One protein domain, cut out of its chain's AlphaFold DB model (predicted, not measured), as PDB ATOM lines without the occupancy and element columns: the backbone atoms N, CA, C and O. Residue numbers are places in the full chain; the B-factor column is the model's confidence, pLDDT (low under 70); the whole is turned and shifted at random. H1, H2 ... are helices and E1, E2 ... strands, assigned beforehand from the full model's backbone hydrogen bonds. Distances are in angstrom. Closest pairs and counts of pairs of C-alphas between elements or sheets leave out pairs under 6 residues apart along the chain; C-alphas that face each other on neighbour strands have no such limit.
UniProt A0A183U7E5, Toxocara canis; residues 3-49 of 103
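AT A GLANCE: This is residues 3 to 49 of the 103 residues of a protein of Toxocara canis (UniProt A0A183U7E5). A small two-stranded hairpin, E1 and E2, has the helix H1 packed beside E2 and the very short helix H2 beside E1. The first printed residues, around Ala 5, lie at one end of the long axis and the hairpin's turn, around Thr 41, at the other. The printed part has 47 residues, with two named helices and then two named strands, in the order H1, H2, E1, E2; the sheet is E1 - E2, antiparallel, and the class is mixed, helices and strands. The whole is compact, with a radius of gyration of the C-alphas of 10.2 A, yet elongated, spanning 31 by 18 by 14 A.

IN THESE COORDINATES: H1 is residues 11 to 19, 12.0 A long, beginning at C-alpha 11 at (-125.184, 14.713, 20.001). H2 is residues 26 to 29, 5.3 A. E1 is residues 34 to 39, 16.1 A. E2 is residues 44 to 48, 12.5 A, ending at C-alpha 48 at (-117.180, 11.565, 19.181).

HOW THE PARTS SIT: E1 and E2 form a hairpin, antiparallel at 141 degrees, with N 39 and O 44 at 2.9 A and N 46 and O 37 at 2.8 A, within hydrogen-bond range. The closest C-alphas of H1 and E2 are those of Asn 15 and Asn 47, 5.3 A apart. For H2 and E1 they are those of Asp 26 and Cys 38, 4.8 A. H1 and H2 are close but not clearly touching: the C-alphas of Leu 18 and Cys 29 are 6.9 A apart. In H1 every O i to N i+4 pair is within hydrogen-bond range; H2 is too short for such a pair.

THE WHOLE: The C-alphas of Ala 5 and Thr 41, the two farthest apart, are 32.8 A apart. The printed part has no cut. No link is long. Mean pLDDT of the printed part is 85.0; residues 3 to 9 are under 70.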
ATOM      1  N   LEU A   3    -127.325   7.731  14.740       47.81
ATOM      2  CA  LEU A   3    -127.920   6.451  14.375       47.81
ATOM      3  C   LEU A   3    -127.029   5.340  14.929       47.81
ATOM      4  O   LEU A   3    -125.921   5.149  14.435       47.81
ATOM      5  N   ASP A   4    -127.513   4.649  15.950       54.84
ATOM      6  CA  ASP A   4    -127.188   3.246  16.184       54.84
ATOM      7  C   ASP A   4    -128.304   2.409  15.530       54.84
ATOM      8  O   ASP A   4    -129.425   2.893  15.340       54.84
ATOM      9  N   ALA A   5    -128.014   1.163  15.166       47.66
ATOM     10  CA  ALA A   5    -129.033   0.219  14.714       47.66
ATOM     11  C   ALA A   5    -130.091  -0.089  15.803       47.66
ATOM     12  O   ALA A   5    -131.161  -0.600  15.476       47.66
ATOM     13  N   THR A   6    -129.808   0.225  17.076       47.88
ATOM     14  CA  THR A   6    -130.644  -0.114  18.241       47.88
ATOM     15  C   THR A   6    -131.051   1.071  19.131       47.88
ATOM     16  O   THR A   6    -132.134   1.028  19.713       47.88
ATOM     17  N   GLU A   7    -130.266   2.154  19.214       59.69
ATOM     18  CA  GLU A   7    -130.555   3.318  20.075       59.69
ATOM     19  C   GLU A   7    -130.262   4.682  19.409       59.69
ATOM     20  O   GLU A   7    -129.349   4.860  18.611       59.69
ATOM     21  N   LEU A   8    -131.034   5.715  19.753       63.53
ATOM     22  CA  LEU A   8    -130.904   7.046  19.148       63.53
ATOM     23  C   LEU A   8    -130.494   8.083  20.193       63.53
ATOM     24  O   LEU A   8    -131.296   8.519  21.020       63.53
ATOM     25  N   TYR A   9    -129.236   8.524  20.127       67.62
ATOM     26  CA  TYR A   9    -128.705   9.570  21.001       67.62
ATOM     27  C   TYR A   9    -128.698  10.937  20.302       67.62
ATOM     28  O   TYR A   9    -128.336  11.085  19.127       67.62
ATOM     29  N   THR A  10    -129.065  11.992  21.033       78.06
ATOM     30  CA  THR A  10    -128.720  13.357  20.616       78.06
ATOM     31  C   THR A  10    -127.210  13.553  20.748       78.06
ATOM     32  O   THR A  10    -126.566  12.928  21.592       78.06
ATOM     33  N   GLN A  11    -126.627  14.443  19.938       77.31
ATOM     34  CA  GLN A  11    -125.184  14.713  20.001       77.31
ATOM     35  C   GLN A  11    -124.763  15.188  21.399       77.31
ATOM     36  O   GLN A  11    -123.730  14.769  21.908       77.31
ATOM     37  N   SER A  12    -125.583  16.032  22.031       81.44
ATOM     38  CA  SER A  12    -125.341  16.530  23.385       81.44
ATOM     39  C   SER A  12    -125.339  15.407  24.420       81.44
ATOM     40  O   SER A  12    -124.429  15.350  25.244       81.44
ATOM     41  N   ARG A  13    -126.305  14.479  24.353       84.44
ATOM     42  CA  ARG A  13    -126.376  13.336  25.271       84.44
ATOM     43  C   ARG A  13    -125.206  12.376  25.073       84.44
ATOM     44  O   ARG A  13    -124.615  11.950  26.057       84.44
ATOM     45  N   LEU A  14    -124.844  12.076  23.825       85.06
ATOM     46  CA  LEU A  14    -123.696  11.219  23.526       85.06
ATOM     47  C   LEU A  14    -122.384  11.829  24.036       85.06
ATOM     48  O   LEU A  14    -121.606  11.151  24.701       85.06
ATOM     49  N   ASN A  15    -122.153  13.115  23.764       86.06
ATOM     50  CA  ASN A  15    -120.950  13.803  24.228       86.06
ATOM     51  C   ASN A  15    -120.880  13.840  25.760       86.06
ATOM     52  O   ASN A  15    -119.807  13.634  26.317       86.06
ATOM     53  N   ALA A  16    -122.013  14.047  26.441       88.75
ATOM     54  CA  ALA A  16    -122.068  13.987  27.898       88.75
ATOM     55  C   ALA A  16    -121.628  12.606  28.414       88.75
ATOM     56  O   ALA A  16    -120.726  12.537  29.246       88.75
ATOM     57  N   LEU A  17    -122.181  11.521  27.857       89.38
ATOM     58  CA  LEU A  17    -121.816  10.149  28.232       89.38
ATOM     59  C   LEU A  17    -120.319   9.879  28.034       89.38
ATOM     60  O   LEU A  17    -119.655   9.413  28.960       89.38
ATOM     61  N   LEU A  18    -119.776  10.230  26.866       90.19
ATOM     62  CA  LEU A  18    -118.354  10.053  26.566       90.19
ATOM     63  C   LEU A  18    -117.474  10.880  27.514       90.19
ATOM     64  O   LEU A  18    -116.572  10.335  28.134       90.19
ATOM     65  N   SER A  19    -117.782  12.161  27.723       90.50
ATOM     66  CA  SER A  19    -116.964  13.049  28.568       90.50
ATOM     67  C   SER A  19    -116.886  12.634  30.043       90.50
ATOM     68  O   SER A  19    -115.951  13.016  30.743       90.50
ATOM     69  N   THR A  20    -117.849  11.840  30.522       92.06
ATOM     70  CA  THR A  20    -117.849  11.291  31.889       92.06
ATOM     71  C   THR A  20    -117.109   9.959  32.017       92.06
ATOM     72  O   THR A  20    -116.890   9.479  33.130       92.06
ATOM     73  N   ARG A  21    -116.710   9.352  30.896       92.69
ATOM     74  CA  ARG A  21    -116.086   8.032  30.859       92.69
ATOM     75  C   ARG A  21    -114.579   8.153  31.052       92.69
ATOM     76  O   ARG A  21    -113.916   8.884  30.318       92.69
ATOM     77  N   ARG A  22    -114.051   7.441  32.048       95.25
ATOM     78  CA  ARG A  22    -112.603   7.312  32.249       95.25
ATOM     79  C   ARG A  22    -112.003   6.384  31.203       95.25
ATOM     80  O   ARG A  22    -112.679   5.458  30.761       95.25
ATOM     81  N   CYS A  23    -110.754   6.635  30.838       96.06
ATOM     82  CA  CYS A  23    -110.041   5.844  29.845       96.06
ATOM     83  C   CYS A  23    -108.543   5.786  30.142       96.06
ATOM     84  O   CYS A  23    -107.971   6.737  30.684       96.06
ATOM     85  N   GLU A  24    -107.927   4.680  29.739       95.81
ATOM     86  CA  GLU A  24    -106.475   4.477  29.695       95.81
ATOM     87  C   GLU A  24    -105.985   4.344  28.244       95.81
ATOM     88  O   GLU A  24    -104.816   4.592  27.952       95.81
ATOM     89  N   SER A  25    -106.892   4.010  27.323       95.00
ATOM     90  CA  SER A  25    -106.647   3.873  25.889       95.00
ATOM     91  C   SER A  25    -107.854   4.336  25.064       95.00
ATOM     92  O   SER A  25    -108.950   4.535  25.592       95.00
ATOM     93  N   ASP A  26    -107.670   4.511  23.752       92.31
ATOM     94  CA  ASP A  26    -108.766   4.870  22.839       92.31
ATOM     95  C   ASP A  26    -109.868   3.792  22.790       92.31
ATOM     96  O   ASP A  26    -111.037   4.122  22.580       92.31
ATOM     97  N   ASP A  27    -109.531   2.527  23.063       91.19
ATOM     98  CA  ASP A  27    -110.487   1.412  23.064       91.19
ATOM     99  C   ASP A  27    -111.544   1.563  24.173       91.19
ATOM    100  O   ASP A  27    -112.714   1.214  23.983       91.19
ATOM    101  N   ASP A  28    -111.179   2.196  25.294       92.00
ATOM    102  CA  ASP A  28    -112.095   2.494  26.402       92.00
ATOM    103  C   ASP A  28    -113.149   3.546  26.033       92.00
ATOM    104  O   ASP A  28    -114.169   3.680  26.716       92.00
ATOM    105  N   CYS A  29    -112.911   4.297  24.955       92.56
ATOM    106  CA  CYS A  29    -113.738   5.402  24.479       92.56
ATOM    107  C   CYS A  29    -114.686   5.008  23.347       92.56
ATOM    108  O   CYS A  29    -115.199   5.867  22.622       92.56
ATOM    109  N   THR A  30    -114.956   3.712  23.227       88.88
ATOM    110  CA  THR A  30    -115.991   3.174  22.352       88.88
ATOM    111  C   THR A  30    -117.320   3.071  23.102       88.88
ATOM    112  O   THR A  30    -117.417   2.540  24.213       88.88
ATOM    113  N   LEU A  31    -118.373   3.627  22.505       84.94
ATOM    114  CA  LEU A  31    -119.748   3.452  22.960       84.94
ATOM    115  C   LEU A  31    -120.576   2.964  21.777       84.94
ATOM    116  O   LEU A  31    -120.946   3.762  20.913       84.94
ATOM    117  N   LEU A  32    -120.855   1.659  21.759       81.75
ATOM    118  CA  LEU A  32    -121.511   0.996  20.632       81.75
ATOM    119  C   LEU A  32    -120.727   1.306  19.339       81.75
ATOM    120  O   LEU A  32    -119.509   1.132  19.311       81.75
ATOM    121  N   SER A  33    -121.382   1.832  18.306       79.94
ATOM    122  CA  SER A  33    -120.748   2.243  17.044       79.94
ATOM    123  C   SER A  33    -120.028   3.600  17.093       79.94
ATOM    124  O   SER A  33    -119.425   4.040  16.109       79.94
ATOM    125  N   CYS A  34    -120.118   4.339  18.200       84.31
ATOM    126  CA  CYS A  34    -119.481   5.647  18.336       84.31
ATOM    127  C   CYS A  34    -118.061   5.511  18.879       84.31
ATOM    128  O   CYS A  34    -117.851   4.963  19.960       84.31
ATOM    129  N   ALA A  35    -117.104   6.092  18.158       88.44
ATOM    130  CA  ALA A  35    -115.713   6.165  18.579       88.44
ATOM    131  C   ALA A  35    -115.385   7.569  19.097       88.44
ATOM    132  O   ALA A  35    -115.781   8.575  18.496       88.44
ATOM    133  N   ALA A  36    -114.629   7.634  20.187       92.94
ATOM    134  CA  ALA A  36    -113.976   8.833  20.698       92.94
ATOM    135  C   ALA A  36    -112.518   8.516  21.050       92.94
ATOM    136  O   ALA A  36    -112.119   7.356  21.068       92.94
ATOM    137  N   LYS A  37    -111.717   9.550  21.315       94.88
ATOM    138  CA  LYS A  37    -110.322   9.385  21.753       94.88
ATOM    139  C   LYS A  37    -110.185   9.545  23.253       94.88
ATOM    140  O   LYS A  37    -110.900  10.365  23.840       94.88
ATOM    141  N   CYS A  38    -109.223   8.857  23.844       95.81
ATOM    142  CA  CYS A  38    -108.844   9.060  25.225       95.81
ATOM    143  C   CYS A  38    -107.935  10.281  25.365       95.81
ATOM    144  O   CYS A  38    -106.891  10.398  24.723       95.81
ATOM    145  N   ASN A  39    -108.311  11.214  26.240       95.75
ATOM    146  CA  ASN A  39    -107.399  12.268  26.656       95.75
ATOM    147  C   ASN A  39    -106.559  11.757  27.829       95.75
ATOM    148  O   ASN A  39    -106.967  11.901  28.981       95.75
ATOM    149  N   LEU A  40    -105.377  11.209  27.536       93.56
ATOM    150  CA  LEU A  40    -104.471  10.635  28.543       93.56
ATOM    151  C   LEU A  40    -104.048  11.637  29.629       93.56
ATOM    152  O   LEU A  40    -103.785  11.246  30.760       93.56
ATOM    153  N   THR A  41    -104.019  12.938  29.325       94.62
ATOM    154  CA  THR A  41    -103.698  13.977  30.316       94.62
ATOM    155  C   THR A  41    -104.817  14.160  31.340       94.62
ATOM    156  O   THR A  41    -104.547  14.445  32.504       94.62
ATOM    157  N   LYS A  42    -106.078  14.030  30.916       93.75
ATOM    158  CA  LYS A  42    -107.248  14.177  31.795       93.75
ATOM    159  C   LYS A  42    -107.741  12.841  32.357       93.75
ATOM    160  O   LYS A  42    -108.420  12.854  33.379       93.75
ATOM    161  N   GLY A  43    -107.429  11.725  31.700       94.88
ATOM    162  CA  GLY A  43    -107.945  10.390  32.015       94.88
ATOM    163  C   GLY A  43    -109.415  10.191  31.635       94.88
ATOM    164  O   GLY A  43    -110.086   9.358  32.237       94.88
ATOM    165  N   TYR A  44    -109.937  10.981  30.687       96.12
ATOM    166  CA  TYR A  44    -111.334  10.921  30.237       96.12
ATOM    167  C   TYR A  44    -111.442  10.929  28.716       96.12
ATOM    168  O   TYR A  44    -110.604  11.512  28.018       96.12
ATOM    169  N   CYS A  45    -112.510  10.323  28.208       95.50
ATOM    170  CA  CYS A  45    -112.804  10.326  26.787       95.50
ATOM    171  C   CYS A  45    -113.189  11.720  26.286       95.50
ATOM    172  O   CYS A  45    -113.720  12.577  26.996       95.50
ATOM    173  N   THR A  46    -112.896  11.940  25.013       94.19
ATOM    174  CA  THR A  46    -113.242  13.153  24.275       94.19
ATOM    175  C   THR A  46    -114.627  13.033  23.638       94.19
ATOM    176  O   THR A  46    -115.367  12.078  23.865       94.19
ATOM    177  N   ASN A  47    -114.998  14.027  22.833       90.25
ATOM    178  CA  ASN A  47    -116.192  13.942  22.004       90.25
ATOM    179  C   ASN A  47    -116.016  12.892  20.900       90.25
ATOM    180  O   ASN A  47    -114.898  12.530  20.529       90.25
ATOM    181  N   ARG A  48    -117.145  12.463  20.336       88.19
ATOM    182  CA  ARG A  48    -117.180  11.565  19.181       88.19
ATOM    183  C   ARG A  48    -116.317  12.093  18.030       88.19
ATOM    184  O   ARG A  48    -116.384  13.280  17.708       88.19
ATOM    185  N   VAL A  49    -115.575  11.193  17.387       89.06
ATOM    186  CA  VAL A  49    -114.708  11.510  16.243       89.06
ATOM    187  C   VAL A  49    -115.206  10.954  14.910       89.06
ATOM    188  O   VAL A  49    -114.877  11.526  13.878       89.06
TER     189      VAL A  49